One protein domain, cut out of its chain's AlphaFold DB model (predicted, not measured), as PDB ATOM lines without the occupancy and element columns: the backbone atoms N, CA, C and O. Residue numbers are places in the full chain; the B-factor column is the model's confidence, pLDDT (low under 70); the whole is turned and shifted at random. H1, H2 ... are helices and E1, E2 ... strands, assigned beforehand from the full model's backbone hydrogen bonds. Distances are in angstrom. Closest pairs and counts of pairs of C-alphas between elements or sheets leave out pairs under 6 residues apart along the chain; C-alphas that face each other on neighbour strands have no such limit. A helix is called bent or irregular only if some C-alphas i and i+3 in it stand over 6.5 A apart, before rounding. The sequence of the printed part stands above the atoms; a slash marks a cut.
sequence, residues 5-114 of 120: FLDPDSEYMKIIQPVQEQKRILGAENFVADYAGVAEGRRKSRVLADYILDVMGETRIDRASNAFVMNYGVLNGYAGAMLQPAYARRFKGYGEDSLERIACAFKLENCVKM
ATOM      1  N   PHE A   5     156.748 173.503 204.364       86.31
ATOM      2  CA  PHE A   5     156.963 172.983 203.010       86.31
ATOM      3  C   PHE A   5     158.087 171.951 203.039       86.31
ATOM      4  O   PHE A   5     158.905 171.964 203.956       86.31
ATOM      5  N   LEU A   6     158.145 171.077 202.036       89.81
ATOM      6  CA  LEU A   6     159.311 170.213 201.857       89.81
ATOM      7  C   LEU A   6     160.563 171.075 201.701       89.81
ATOM      8  O   LEU A   6     160.514 172.106 201.025       89.81
ATOM      9  N   ASP A   7     161.666 170.642 202.304       91.00
ATOM     10  CA  ASP A   7     162.968 171.254 202.059       91.00
ATOM     11  C   ASP A   7     163.266 171.209 200.542       91.00
ATOM     12  O   ASP A   7     163.278 170.110 199.964       91.00
ATOM     13  N   PRO A   8     163.471 172.364 199.871       89.12
ATOM     14  CA  PRO A   8     163.819 172.417 198.452       89.12
ATOM     15  C   PRO A   8     165.055 171.582 198.096       89.12
ATOM     16  O   PRO A   8     165.149 171.088 196.972       89.12
ATOM     17  N   ASP A   9     165.961 171.381 199.057       92.50
ATOM     18  CA  ASP A   9     167.184 170.604 198.888       92.50
ATOM     19  C   ASP A   9     167.025 169.111 199.223       92.50
ATOM     20  O   ASP A   9     167.976 168.336 199.047       92.50
ATOM     21  N   SER A  10     165.831 168.672 199.642       94.88
ATOM     22  CA  SER A  10     165.541 167.258 199.905       94.88
ATOM     23  C   SER A  10     165.723 166.374 198.663       94.88
ATOM     24  O   SER A  10     165.518 166.795 197.520       94.88
ATOM     25  N   GLU A  11     166.070 165.103 198.890       95.88
ATOM     26  CA  GLU A  11     166.226 164.093 197.830       95.88
ATOM     27  C   GLU A  11     164.958 164.001 196.962       95.88
ATOM     28  O   GLU A  11     165.039 164.041 195.734       95.88
ATOM     29  N   TYR A  12     163.778 163.988 197.593       96.75
ATOM     30  CA  TYR A  12     162.491 163.989 196.898       96.75
ATOM     31  C   TYR A  12     162.341 165.186 195.949       96.75
ATOM     32  O   TYR A  12     162.030 164.997 194.771       96.75
ATOM     33  N   MET A  13     162.590 166.411 196.430       94.31
ATOM     34  CA  MET A  13     162.426 167.624 195.622       94.31
ATOM     35  C   MET A  13     163.369 167.641 194.417       94.31
ATOM     36  O   MET A  13     162.947 168.015 193.320       94.31
ATOM     37  N   LYS A  14     164.601 167.145 194.580       95.25
ATOM     38  CA  LYS A  14     165.568 166.983 193.482       95.25
ATOM     39  C   LYS A  14     165.092 165.971 192.437       95.25
ATOM     40  O   LYS A  14     165.161 166.255 191.242       95.25
ATOM     41  N   ILE A  15     164.544 164.829 192.861       96.75
ATOM     42  CA  ILE A  15     164.005 163.798 191.954       96.75
ATOM     43  C   ILE A  15     162.860 164.352 191.093       96.75
ATOM     44  O   ILE A  15     162.791 164.090 189.886       96.75
ATOM     45  N   ILE A  16     161.960 165.133 191.697       95.44
ATOM     46  CA  ILE A  16     160.755 165.627 191.016       95.44
ATOM     47  C   ILE A  16     160.951 166.976 190.317       95.44
ATOM     48  O   ILE A  16     160.049 167.403 189.593       95.44
ATOM     49  N   GLN A  17     162.102 167.637 190.488       93.06
ATOM     50  CA  GLN A  17     162.383 168.978 189.959       93.06
ATOM     51  C   GLN A  17     161.999 169.133 188.475       93.06
ATOM     52  O   GLN A  17     161.308 170.100 188.147       93.06
ATOM     53  N   PRO A  18     162.311 168.189 187.565       93.94
ATOM     54  CA  PRO A  18     161.941 168.369 186.163       93.94
ATOM     55  C   PRO A  18     160.422 168.360 185.925       93.94
ATOM     56  O   PRO A  18     159.940 169.000 184.997       93.94
ATOM     57  N   VAL A  19     159.654 167.641 186.750       93.75
ATOM     58  CA  VAL A  19     158.182 167.635 186.675       93.75
ATOM     59  C   VAL A  19     157.605 168.897 187.310       93.75
ATOM     60  O   VAL A  19     156.618 169.431 186.808       93.75
ATOM     61  N   GLN A  20     158.235 169.419 188.363       89.94
ATOM     62  CA  GLN A  20     157.868 170.719 188.928       89.94
ATOM     63  C   GLN A  20     158.063 171.845 187.909       89.94
ATOM     64  O   GLN A  20     157.196 172.705 187.784       89.94
ATOM     65  N   GLU A  21     159.128 171.790 187.108       89.88
ATOM     66  CA  GLU A  21     159.341 172.754 186.027       89.88
ATOM     67  C   GLU A  21     158.276 172.632 184.926       89.88
ATOM     68  O   GLU A  21     157.724 173.634 184.470       89.88
ATOM     69  N   GLN A  22     157.896 171.407 184.552       91.94
ATOM     70  CA  GLN A  22     156.782 171.182 183.624       91.94
ATOM     71  C   GLN A  22     155.470 171.767 184.165       91.94
ATOM     72  O   GLN A  22     154.755 172.461 183.437       91.94
ATOM     73  N   LYS A  23     155.168 171.543 185.452       89.56
ATOM     74  CA  LYS A  23     154.004 172.142 186.119       89.56
ATOM     75  C   LYS A  23     154.066 173.666 186.115       89.56
ATOM     76  O   LYS A  23     153.044 174.295 185.850       89.56
ATOM     77  N   ARG A  24     155.241 174.255 186.361       87.44
ATOM     78  CA  ARG A  24     155.468 175.708 186.343       87.44
ATOM     79  C   ARG A  24     155.175 176.313 184.972       87.44
ATOM     80  O   ARG A  24     154.407 177.266 184.881       87.44
ATOM     81  N   ILE A  25     155.724 175.734 183.902       89.06
ATOM     82  CA  ILE A  25     155.516 176.202 182.518       89.06
ATOM     83  C   ILE A  25     154.035 176.122 182.125       89.06
ATOM     84  O   ILE A  25     153.473 177.066 181.555       89.06
ATOM     85  N   LEU A  26     153.391 174.997 182.445       90.25
ATOM     86  CA  LEU A  26     151.979 174.768 182.141       90.25
ATOM     87  C   LEU A  26     151.044 175.578 183.046       90.25
ATOM     88  O   LEU A  26     149.902 175.825 182.676       90.25
ATOM     89  N   GLY A  27     151.503 176.009 184.219       88.62
ATOM     90  CA  GLY A  27     150.636 176.565 185.251       88.62
ATOM     91  C   GLY A  27     149.683 175.520 185.839       88.62
ATOM     92  O   GLY A  27     148.574 175.869 186.233       88.62
ATOM     93  N   ALA A  28     150.102 174.249 185.866       87.31
ATOM     94  CA  ALA A  28     149.326 173.083 186.303       87.31
ATOM     95  C   ALA A  28     149.383 172.858 187.827       87.31
ATOM     96  O   ALA A  28     149.396 171.725 188.302       87.31
ATOM     97  N   GLU A  29     149.479 173.944 188.591       77.31
ATOM     98  CA  GLU A  29     149.486 173.943 190.050       77.31
ATOM     99  C   GLU A  29     148.898 175.274 190.528       77.31
ATOM    100  O   GLU A  29     149.342 176.343 190.104       77.31
ATOM    101  N   ASN A  30     147.866 175.196 191.368       64.25
ATOM    102  CA  ASN A  30     147.104 176.353 191.845       64.25
ATOM    103  C   ASN A  30     147.050 176.434 193.383       64.25
ATOM    104  O   ASN A  30     146.545 177.421 193.912       64.25
ATOM    105  N   PHE A  31     147.541 175.423 194.115       62.31
ATOM    106  CA  PHE A  31     147.384 175.338 195.575       62.31
ATOM    107  C   PHE A  31     148.647 175.713 196.354       62.31
ATOM    108  O   PHE A  31     148.565 176.264 197.463       62.31
ATOM    109  N   VAL A  32     149.815 175.408 195.787       59.19
ATOM    110  CA  VAL A  32     151.118 175.617 196.444       59.19
ATOM    111  C   VAL A  32     151.981 176.696 195.800       59.19
ATOM    112  O   VAL A  32     152.833 177.242 196.494       59.19
ATOM    113  N   ALA A  33     151.728 177.066 194.544       63.94
ATOM    114  CA  ALA A  33     152.441 178.141 193.859       63.94
ATOM    115  C   ALA A  33     151.472 179.001 193.040       63.94
ATOM    116  O   ALA A  33     150.549 178.477 192.413       63.94
ATOM    117  N   ASP A  34     151.688 180.318 193.039       65.50
ATOM    118  CA  ASP A  34     150.978 181.219 192.137       65.50
ATOM    119  C   ASP A  34     151.824 181.494 190.895       65.50
ATOM    120  O   ASP A  34     152.837 182.186 190.950       65.50
ATOM    121  N   TYR A  35     151.388 180.952 189.762       68.38
ATOM    122  CA  TYR A  35     151.995 181.209 188.458       68.38
ATOM    123  C   TYR A  35     151.229 182.255 187.638       68.38
ATOM    124  O   TYR A  35     151.323 182.278 186.402       68.38
ATOM    125  N   ALA A  36     150.425 183.100 188.292       63.22
ATOM    126  CA  ALA A  36     149.723 184.196 187.642       63.22
ATOM    127  C   ALA A  36     150.730 185.121 186.943       63.22
ATOM    128  O   ALA A  36     151.664 185.634 187.545       63.22
ATOM    129  N   GLY A  37     150.554 185.298 185.632       64.88
ATOM    130  CA  GLY A  37     151.384 186.184 184.809       64.88
ATOM    131  C   GLY A  37     152.654 185.561 184.220       64.88
ATOM    132  O   GLY A  37     153.153 186.093 183.233       64.88
ATOM    133  N   VAL A  38     153.137 184.425 184.734       69.38
ATOM    134  CA  VAL A  38     154.408 183.817 184.279       69.38
ATOM    135  C   VAL A  38     154.234 182.521 183.481       69.38
ATOM    136  O   VAL A  38     155.050 182.227 182.608       69.38
ATOM    137  N   ALA A  39     153.167 181.751 183.722       84.44
ATOM    138  CA  ALA A  39     152.944 180.484 183.023       84.44
ATOM    139  C   ALA A  39     152.337 180.684 181.625       84.44
ATOM    140  O   ALA A  39     151.257 181.263 181.464       84.44
ATOM    141  N   GLU A  40     152.983 180.130 180.597       88.06
ATOM    142  CA  GLU A  40     152.460 180.161 179.230       88.06
ATOM    143  C   GLU A  40     151.160 179.359 179.093       88.06
ATOM    144  O   GLU A  40     150.244 179.802 178.398       88.06
ATOM    145  N   GLY A  41     151.027 178.234 179.804       89.69
ATOM    146  CA  GLY A  41     149.795 177.440 179.778       89.69
ATOM    147  C   GLY A  41     148.562 178.225 180.243       89.69
ATOM    148  O   GLY A  41     147.511 178.136 179.609       89.69
ATOM    149  N   ARG A  42     148.700 179.102 181.252       88.44
ATOM    150  CA  ARG A  42     147.618 180.008 181.692       88.44
ATOM    151  C   ARG A  42     147.242 181.034 180.620       88.44
ATOM    152  O   ARG A  42     146.060 181.320 180.453       88.44
ATOM    153  N   ARG A  43     148.213 181.553 179.854       89.25
ATOM    154  CA  ARG A  43     147.932 182.452 178.716       89.25
ATOM    155  C   ARG A  43     147.145 181.732 177.623       89.25
ATOM    156  O   ARG A  43     146.147 182.266 177.152       89.25
ATOM    157  N   LYS A  44     147.551 180.512 177.255       92.12
ATOM    158  CA  LYS A  44     146.851 179.715 176.231       92.12
ATOM    159  C   LYS A  44     145.440 179.318 176.673       92.12
ATOM    160  O   LYS A  44     144.498 179.460 175.901       92.12
ATOM    161  N   SER A  45     145.291 178.881 177.922       92.50
ATOM    162  CA  SER A  45     143.992 178.553 178.519       92.50
ATOM    163  C   SER A  45     143.046 179.758 178.518       92.50
ATOM    164  O   SER A  45     141.889 179.627 178.131       92.50
ATOM    165  N   ARG A  46     143.554 180.956 178.842       92.38
ATOM    166  CA  ARG A  46     142.771 182.198 178.776       92.38
ATOM    167  C   ARG A  46     142.269 182.511 177.368       92.38
ATOM    168  O   ARG A  46     141.101 182.841 177.232       92.38
ATOM    169  N   VAL A  47     143.110 182.373 176.341       94.12
ATOM    170  CA  VAL A  47     142.690 182.593 174.943       94.12
ATOM    171  C   VAL A  47     141.527 181.673 174.573       94.12
ATOM    172  O   VAL A  47     140.546 182.128 173.992       94.12
ATOM    173  N   LEU A  48     141.604 180.392 174.945       95.25
ATOM    174  CA  LEU A  48     140.518 179.447 174.694       95.25
ATOM    175  C   LEU A  48     139.255 179.795 175.500       95.25
ATOM    176  O   LEU A  48     138.154 179.723 174.965       95.25
ATOM    177  N   ALA A  49     139.409 180.199 176.763       95.19
ATOM    178  CA  ALA A  49     138.298 180.621 177.610       95.19
ATOM    179  C   ALA A  49     137.569 181.845 177.021       95.19
ATOM    180  O   ALA A  49     136.341 181.855 176.944       95.19
ATOM    181  N   ASP A  50     138.327 182.852 176.583       95.00
ATOM    182  CA  ASP A  50     137.807 184.069 175.960       95.00
ATOM    183  C   ASP A  50     137.074 183.759 174.647       95.00
ATOM    184  O   ASP A  50     135.961 184.242 174.451       95.00
ATOM    185  N   TYR A  51     137.643 182.885 173.808       96.44
ATOM    186  CA  TYR A  51     137.010 182.423 172.571       96.44
ATOM    187  C   TYR A  51     135.661 181.730 172.816       96.44
ATOM    188  O   TYR A  51     134.705 181.966 172.081       96.44
ATOM    189  N   ILE A  52     135.555 180.896 173.857       95.88
ATOM    190  CA  ILE A  52     134.296 180.215 174.200       95.88
ATOM    191  C   ILE A  52     133.200 181.233 174.541       95.88
ATOM    192  O   ILE A  52     132.083 181.102 174.044       95.88
ATOM    193  N   LEU A  53     133.513 182.265 175.334       95.81
ATOM    194  CA  LEU A  53     132.546 183.325 175.649       95.81
ATOM    195  C   LEU A  53     132.111 184.097 174.402       95.81
ATOM    196  O   LEU A  53     130.921 184.368 174.243       95.81
ATOM    197  N   ASP A  54     133.057 184.405 173.513       95.75
ATOM    198  CA  ASP A  54     132.777 185.125 172.267       95.75
ATOM    199  C   ASP A  54     131.823 184.332 171.369       95.75
ATOM    200  O   ASP A  54     130.841 184.882 170.871       95.75
ATOM    201  N   VAL A  55     132.058 183.025 171.213       97.56
ATOM    202  CA  VAL A  55     131.183 182.126 170.439       97.56
ATOM    203  C   VAL A  55     129.790 182.013 171.061       97.56
ATOM    204  O   VAL A  55     128.800 181.938 170.336       97.56
ATOM    205  N   MET A  56     129.695 182.008 172.391       96.56
ATOM    206  CA  MET A  56     128.411 181.965 173.097       96.56
ATOM    207  C   MET A  56     127.625 183.281 173.002       96.56
ATOM    208  O   MET A  56     126.421 183.278 173.254       96.56
ATOM    209  N   GLY A  57     128.284 184.400 172.681       95.19
ATOM    210  CA  GLY A  57     127.684 185.734 172.746       95.19
ATOM    211  C   GLY A  57     127.304 186.158 174.171       95.19
ATOM    212  O   GLY A  57     126.389 186.958 174.354       95.19
ATOM    213  N   GLU A  58     127.965 185.602 175.191       90.44
ATOM    214  CA  GLU A  58     127.638 185.843 176.597       90.44
ATOM    215  C   GLU A  58     128.403 187.054 177.145       90.44
ATOM    216  O   GLU A  58     129.629 187.117 177.084       90.44
ATOM    217  N   THR A  59     127.676 188.011 177.722       91.19
ATOM    218  CA  THR A  59     128.230 189.286 178.209       91.19
ATOM    219  C   THR A  59     128.148 189.449 179.725       91.19
ATOM    220  O   THR A  59     128.759 190.363 180.276       91.19
ATOM    221  N   ARG A  60     127.415 188.571 180.419       94.88
ATOM    222  CA  ARG A  60     127.225 188.612 181.878       94.88
ATOM    223  C   ARG A  60     128.352 187.922 182.638       94.88
ATOM    224  O   ARG A  60     128.535 188.193 183.821       94.88
ATOM    225  N   ILE A  61     129.077 187.011 181.988       94.25
ATOM    226  CA  ILE A  61     130.200 186.296 182.599       94.25
ATOM    227  C   ILE A  61     131.458 187.150 182.459       94.25
ATOM    228  O   ILE A  61     131.871 187.485 181.348       94.25
ATOM    229  N   ASP A  62     132.101 187.475 183.580       93.44
ATOM    230  CA  ASP A  62     133.366 188.194 183.530       93.44
ATOM    231  C   ASP A  62     134.501 187.288 183.012       93.44
ATOM    232  O   ASP A  62     134.637 186.114 183.379       93.44
ATOM    233  N   ARG A  63     135.348 187.853 182.147       92.12
ATOM    234  CA  ARG A  63     136.436 187.113 181.492       92.12
ATOM    235  C   ARG A  63     137.485 186.590 182.468       92.12
ATOM    236  O   ARG A  63     138.099 185.556 182.204       92.12
ATOM    237  N   ALA A  64     137.723 187.289 183.577       89.75
ATOM    238  CA  ALA A  64     138.737 186.886 184.541       89.75
ATOM    239  C   ALA A  64     138.293 185.634 185.311       89.75
ATOM    240  O   ALA A  64     139.065 184.675 185.380       89.75
ATOM    241  N   SER A  65     137.053 185.592 185.804       90.12
ATOM    242  CA  SER A  65     136.491 184.406 186.457       90.12
ATOM    243  C   SER A  65     136.338 183.246 185.483       90.12
ATOM    244  O   SER A  65     136.669 182.117 185.836       90.12
ATOM    245  N   ASN A  66     135.925 183.502 184.238       93.06
ATOM    246  CA  ASN A  66     135.868 182.460 183.212       93.06
ATOM    247  C   ASN A  66     137.246 181.823 182.959       93.06
ATOM    248  O   ASN A  66     137.395 180.601 183.007       93.06
ATOM    249  N   ALA A  67     138.285 182.644 182.774       90.50
ATOM    250  CA  ALA A  67     139.650 182.151 182.608       90.50
ATOM    251  C   ALA A  67     140.147 181.405 183.858       90.50
ATOM    252  O   ALA A  67     140.863 180.408 183.746       90.50
ATOM    253  N   PHE A  68     139.762 181.862 185.052       87.94
ATOM    254  CA  PHE A  68     140.095 181.199 186.308       87.94
ATOM    255  C   PHE A  68     139.479 179.797 186.390       87.94
ATOM    256  O   PHE A  68     140.203 178.831 186.627       87.94
ATOM    257  N   VAL A  69     138.180 179.654 186.112       89.94
ATOM    258  CA  VAL A  69     137.488 178.353 186.101       89.94
ATOM    259  C   VAL A  69     138.073 177.423 185.034       89.94
ATOM    260  O   VAL A  69     138.357 176.258 185.320       89.94
ATOM    261  N   MET A  70     138.346 177.944 183.834       91.31
ATOM    262  CA  MET A  70     138.992 177.180 182.763       91.31
ATOM    263  C   MET A  70     140.360 176.631 183.195       91.31
ATOM    264  O   MET A  70     140.668 175.461 182.964       91.31
ATOM    265  N   ASN A  71     141.164 177.437 183.895       89.50
ATOM    266  CA  ASN A  71     142.459 176.999 184.420       89.50
ATOM    267  C   ASN A  71     142.329 175.843 185.423       89.50
ATOM    268  O   ASN A  71     143.177 174.948 185.422       89.50
ATOM    269  N   TYR A  72     141.288 175.821 186.262       87.12
ATOM    270  CA  TYR A  72     141.055 174.698 187.177       87.12
ATOM    271  C   TYR A  72     140.777 173.395 186.425       87.12
ATOM    272  O   TYR A  72     141.388 172.372 186.734       87.12
ATOM    273  N   GLY A  73     139.902 173.426 185.419       90.44
ATOM    274  CA  GLY A  73     139.574 172.233 184.638       90.44
ATOM    275  C   GLY A  73     140.750 171.743 183.791       90.44
ATOM    276  O   GLY A  73     141.143 170.576 183.858       90.44
ATOM    277  N   VAL A  74     141.346 172.644 183.011       92.62
ATOM    278  CA  VAL A  74     142.340 172.278 181.994       92.62
ATOM    279  C   VAL A  74     143.732 172.097 182.581       92.62
ATOM    280  O   VAL A  74     144.413 171.130 182.252       92.62
ATOM    281  N   LEU A  75     144.190 173.010 183.435       91.38
ATOM    282  CA  LEU A  75     145.581 172.989 183.891       91.38
ATOM    283  C   LEU A  75     145.733 172.163 185.165       91.38
ATOM    284  O   LEU A  75     146.587 171.282 185.221       91.38
ATOM    285  N   ASN A  76     144.882 172.387 186.166       87.00
ATOM    286  CA  ASN A  76     144.956 171.620 187.409       87.00
ATOM    287  C   ASN A  76     144.390 170.197 187.250       87.00
ATOM    288  O   ASN A  76     144.976 169.242 187.753       87.00
ATOM    289  N   GLY A  77     143.285 170.042 186.516       89.06
ATOM    290  CA  GLY A  77     142.699 168.736 186.211       89.06
ATOM    291  C   GLY A  77     143.467 167.987 185.123       89.06
ATOM    292  O   GLY A  77     144.225 167.059 185.401       89.06
ATOM    293  N   TYR A  78     143.266 168.387 183.865       93.94
ATOM    294  CA  TYR A  78     143.773 167.633 182.715       93.94
ATOM    295  C   TYR A  78     145.306 167.612 182.631       93.94
ATOM    296  O   TYR A  78     145.902 166.535 182.616       93.94
ATOM    297  N   ALA A  79     145.969 168.771 182.611       93.06
ATOM    298  CA  ALA A  79     147.425 168.811 182.483       93.06
ATOM    299  C   ALA A  79     148.117 168.170 183.701       93.06
ATOM    300  O   ALA A  79     149.078 167.421 183.531       93.06
ATOM    301  N   GLY A  80     147.582 168.379 184.910       90.75
ATOM    302  CA  GLY A  80     148.017 167.677 186.120       90.75
ATOM    303  C   GLY A  80     147.964 166.151 185.976       90.75
ATOM    304  O   GLY A  80     148.953 165.475 186.269       90.75
ATOM    305  N   ALA A  81     146.860 165.603 185.456       92.50
ATOM    306  CA  ALA A  81     146.722 164.171 185.185       92.50
ATOM    307  C   ALA A  81     147.724 163.676 184.126       92.50
ATOM    308  O   ALA A  81     148.387 162.656 184.321       92.50
ATOM    309  N   MET A  82     147.911 164.435 183.044       95.31
ATOM    310  CA  MET A  82     148.856 164.096 181.972       95.31
ATOM    311  C   MET A  82     150.321 164.062 182.433       95.31
ATOM    312  O   MET A  82     151.143 163.370 181.831       95.31
ATOM    313  N   LEU A  83     150.662 164.771 183.512       94.75
ATOM    314  CA  LEU A  83     152.000 164.750 184.106       94.75
ATOM    315  C   LEU A  83     152.231 163.564 185.055       94.75
ATOM    316  O   LEU A  83     153.388 163.257 185.348       94.75
ATOM    317  N   GLN A  84     151.188 162.856 185.506       93.38
ATOM    318  CA  GLN A  84     151.336 161.736 186.449       93.38
ATOM    319  C   GLN A  84     152.278 160.630 185.940       93.38
ATOM    320  O   GLN A  84     153.141 160.200 186.707       93.38
ATOM    321  N   PRO A  85     152.238 160.201 184.660       96.12
ATOM    322  CA  PRO A  85     153.203 159.224 184.158       96.12
ATOM    323  C   PRO A  85     154.641 159.758 184.147       96.12
ATOM    324  O   PRO A  85     155.587 159.006 184.384       96.12
ATOM    325  N   ALA A  86     154.830 161.054 183.868       95.00
ATOM    326  CA  ALA A  86     156.148 161.687 183.897       95.00
ATOM    327  C   ALA A  86     156.702 161.788 185.323       95.00
ATOM    328  O   ALA A  86     157.905 161.609 185.507       95.00
ATOM    329  N   TYR A  87     155.829 162.014 186.308       96.19
ATOM    330  CA  TYR A  87     156.132 161.924 187.734       96.19
ATOM    331  C   TYR A  87     156.506 160.499 188.145       96.19
ATOM    332  O   TYR A  87     157.603 160.282 188.647       96.19
ATOM    333  N   ALA A  88     155.655 159.512 187.858       96.06
ATOM    334  CA  ALA A  88     155.871 158.124 188.265       96.06
ATOM    335  C   ALA A  88     157.194 157.555 187.723       96.06
ATOM    336  O   ALA A  88     157.930 156.880 188.440       96.06
ATOM    337  N   ARG A  89     157.559 157.894 186.477       97.12
ATOM    338  CA  ARG A  89     158.835 157.469 185.875       97.12
ATOM    339  C   ARG A  89     160.074 157.960 186.626       97.12
ATOM    340  O   ARG A  89     161.118 157.334 186.478       97.12
ATOM    341  N   ARG A  90     159.982 159.027 187.430       97.12
ATOM    342  CA  ARG A  90     161.111 159.529 188.238       97.12
ATOM    343  C   ARG A  90     161.562 158.548 189.311       97.12
ATOM    344  O   ARG A  90     162.722 158.576 189.693       97.12
ATOM    345  N   PHE A  91     160.667 157.660 189.725       96.94
ATOM    346  CA  PHE A  91     160.918 156.661 190.756       96.94
ATOM    347  C   PHE A  91     161.197 155.269 190.170       96.94
ATOM    348  O   PHE A  91     161.365 154.301 190.906       96.94
ATOM    349  N   LYS A  92     161.284 155.143 188.837       96.75
ATOM    350  CA  LYS A  92     161.619 153.870 188.194       96.75
ATOM    351  C   LYS A  92     163.042 153.451 188.578       96.75
ATOM    352  O   LYS A  92     163.984 154.199 188.344       96.75
ATOM    353  N   GLY A  93     163.186 152.232 189.093       96.50
ATOM    354  CA  GLY A  93     164.478 151.658 189.489       96.50
ATOM    355  C   GLY A  93     164.851 151.878 190.955       96.50
ATOM    356  O   GLY A  93     165.847 151.315 191.400       96.50
ATOM    357  N   TYR A  94     164.055 152.631 191.718       96.88
ATOM    358  CA  TYR A  94     164.203 152.702 193.169       96.88
ATOM    359  C   TYR A  94     163.533 151.486 193.821       96.88
ATOM    360  O   TYR A  94     162.391 151.160 193.500       96.88
ATOM    361  N   GLY A  95     164.256 150.818 194.721       97.44
ATOM    362  CA  GLY A  95     163.707 149.767 195.580       97.44
ATOM    363  C   GLY A  95     162.955 150.339 196.784       97.44
ATOM    364  O   GLY A  95     163.053 151.534 197.066       97.44
ATOM    365  N   GLU A  96     162.247 149.476 197.508       97.00
ATOM    366  CA  GLU A  96     161.410 149.826 198.667       97.00
ATOM    367  C   GLU A  96     162.166 150.645 199.723       97.00
ATOM    368  O   GLU A  96     161.786 151.786 199.972       97.00
ATOM    369  N   ASP A  97     163.319 150.165 200.204       97.75
ATOM    370  CA  ASP A  97     164.155 150.884 201.184       97.75
ATOM    371  C   ASP A  97     164.542 152.299 200.723       97.75
ATOM    372  O   ASP A  97     164.651 153.245 201.509       97.75
ATOM    373  N   SER A  98     164.770 152.471 199.416       97.56
ATOM    374  CA  SER A  98     165.090 153.788 198.866       97.56
ATOM    375  C   SER A  98     163.864 154.687 198.806       97.56
ATOM    376  O   SER A  98     163.978 155.874 199.099       97.56
ATOM    377  N   LEU A  99     162.697 154.139 198.465       97.06
ATOM    378  CA  LEU A  99     161.440 154.883 198.475       97.06
ATOM    379  C   LEU A  99     161.046 155.301 199.894       97.06
ATOM    380  O   LEU A  99     160.620 156.440 200.077       97.06
ATOM    381  N   GLU A 100     161.254 154.451 200.901       97.19
ATOM    382  CA  GLU A 100     161.031 154.801 202.308       97.19
ATOM    383  C   GLU A 100     161.950 155.936 202.772       97.19
ATOM    384  O   GLU A 100     161.497 156.911 203.384       97.19
ATOM    385  N   ARG A 101     163.242 155.865 202.425       97.12
ATOM    386  CA  ARG A 101     164.194 156.950 202.699       97.12
ATOM    387  C   ARG A 101     163.765 158.252 202.020       97.12
ATOM    388  O   ARG A 101     163.747 159.292 202.671       97.12
ATOM    389  N   ILE A 102     163.379 158.204 200.744       97.25
ATOM    390  CA  ILE A 102     162.906 159.382 199.999       97.25
ATOM    391  C   ILE A 102     161.638 159.957 200.650       97.25
ATOM    392  O   ILE A 102     161.524 161.173 200.817       97.25
ATOM    393  N   ALA A 103     160.703 159.100 201.067       95.69
ATOM    394  CA  ALA A 103     159.471 159.500 201.740       95.69
ATOM    395  C   ALA A 103     159.722 160.163 203.105       95.69
ATOM    396  O   ALA A 103     158.917 160.987 203.542       95.69
ATOM    397  N   CYS A 104     160.862 159.899 203.757       96.56
ATOM    398  CA  CYS A 104     161.234 160.600 204.988       96.56
ATOM    399  C   CYS A 104     161.380 162.120 204.802       96.56
ATOM    400  O   CYS A 104     161.288 162.842 205.796       96.56
ATOM    401  N   ALA A 105     161.524 162.628 203.569       94.88
ATOM    402  CA  ALA A 105     161.475 164.065 203.284       94.88
ATOM    403  C   ALA A 105     160.166 164.730 203.757       94.88
ATOM    404  O   ALA A 105     160.161 165.919 204.054       94.88
ATOM    405  N   PHE A 106     159.068 163.972 203.862       93.12
ATOM    406  CA  PHE A 106     157.763 164.468 204.311       93.12
ATOM    407  C   PHE A 106     157.597 164.499 205.837       93.12
ATOM    408  O   PHE A 106     156.578 164.995 206.327       93.12
ATOM    409  N   LYS A 107     158.559 163.974 206.612       94.88
ATOM    410  CA  LYS A 107     158.522 164.086 208.077       94.88
ATOM    411  C   LYS A 107     158.607 165.556 208.473       94.88
ATOM    412  O   LYS A 107     159.423 166.296 207.938       94.88
ATOM    413  N   LEU A 108     157.804 165.962 209.456       92.69
ATOM    414  CA  LEU A 108     157.701 167.360 209.886       92.69
ATOM    415  C   LEU A 108     159.057 167.984 210.256       92.69
ATOM    416  O   LEU A 108     159.296 169.146 209.945       92.69
ATOM    417  N   GLU A 109     159.939 167.213 210.892       94.38
ATOM    418  CA  GLU A 109     161.301 167.624 211.267       94.38
ATOM    419  C   GLU A 109     162.215 167.939 210.070       94.38
ATOM    420  O   GLU A 109     163.158 168.709 210.221       94.38
ATOM    421  N   ASN A 110     161.897 167.404 208.887       93.75
ATOM    422  CA  ASN A 110     162.620 167.626 207.633       93.75
ATOM    423  C   ASN A 110     161.958 168.701 206.750       93.75
ATOM    424  O   ASN A 110     162.428 168.979 205.648       93.75
ATOM    425  N   CYS A 111     160.858 169.306 207.207       92.06
ATOM    426  CA  CYS A 111     160.154 170.364 206.493       92.06
ATOM    427  C   CYS A 111     160.614 171.757 206.953       92.06
ATOM    428  O   CYS A 111     160.935 171.994 208.117       92.06
ATOM    429  N   VAL A 112     160.556 172.733 206.047       90.75
ATOM    430  CA  VAL A 112     160.904 174.134 206.313       90.75
ATOM    431  C   VAL A 112     159.663 174.959 206.656       90.75
ATOM    432  O   VAL A 112     158.633 174.867 205.991       90.75
ATOM    433  N   LYS A 113     159.739 175.798 207.696       87.25
ATOM    434  CA  LYS A 113     158.642 176.713 208.064       87.25
ATOM    435  C   LYS A 113     158.447 177.804 207.013       87.25
ATOM    436  O   LYS A 113     159.405 178.431 206.566       87.25
ATOM    437  N   MET A 114     157.185 178.094 206.711       72.38
ATOM    438  CA  MET A 114     156.797 179.216 205.859       72.38
ATOM    439  C   MET A 114     157.133 180.544 206.556       72.38
ATOM    440  O   MET A 114     156.545 180.865 207.586       72.38
TER     441      MET A 114
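AT A GLANCE: This is residues 5 to 114 of the 120 residues of an uncharacterized protein of Enterocloster bolteae (UniProt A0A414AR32). One long helix, H3, runs along most of an elongated body, with H2 packed on its first part and H1 on its later part, the two following one another nearly end to end; these three make a loose bundle. Beyond the end of H3, H4 turns off beside the start of H1, and E1 pairs with residues 5 to 6, while residues 54 to 60 stick out at the opposite end. The printed part has 110 residues, with four named helices and one named strand in the order H1 H2 H3 H4 E1; the class is mostly helix. It is loose, with a radius of gyration of the C-alphas of 17.7 A, and spans 58 by 31 by 17 A.

HOW THE PARTS SIT: H3, residues 63 to 91, and H2, residues 40 to 56, form a helical hairpin at a steep tilt of 43 degrees; H3 touches H2 with residues 63 to 75 alone, closest at the C-alphas of Arg 46 and Ala 67, 4.9 A. H1, residues 11 to 26, touches H3, closest at the C-alphas of Val 19 and Tyr 87, 6.2 A. H1 touches H2 with residues 25 to 26 alone; the C-alphas of Leu 26 and Gly 41 are closest, 4.2 A. With residues 11 to 12 alone H1 touches H4, residues 96 to 106, closest at the C-alphas of Tyr 12 and Ile 102, 5.6 A. E1, residues 111 to 113, pairs with no named strand; it is apart from H1, H2 and H3. Every O i to N i+4 pair is within hydrogen-bond range in H2, against 10 of 12 in H1, 17 of 25 in H3 and 5 of 7 in H4.

IN THESE COORDINATES: H3 is 40.2 A long, H2 24.9 A, H1 23.7 A and H4 16.1 A. H1 is irregular, with C-alphas 15 and 18 7.7 A apart, and H3 only just, with C-alphas 82 and 85 6.9 A apart. C-alpha 11 is at (166.226, 164.093, 197.830) and C-alpha 113 at (158.642, 176.713, 208.064).

THE WHOLE: The C-alphas of Gly 57 and Asp 97 are farthest apart, 57.9 A. The printed part has no cut. The link from H1 to H2 is long, and its residues 30 to 38 have pLDDT under 70.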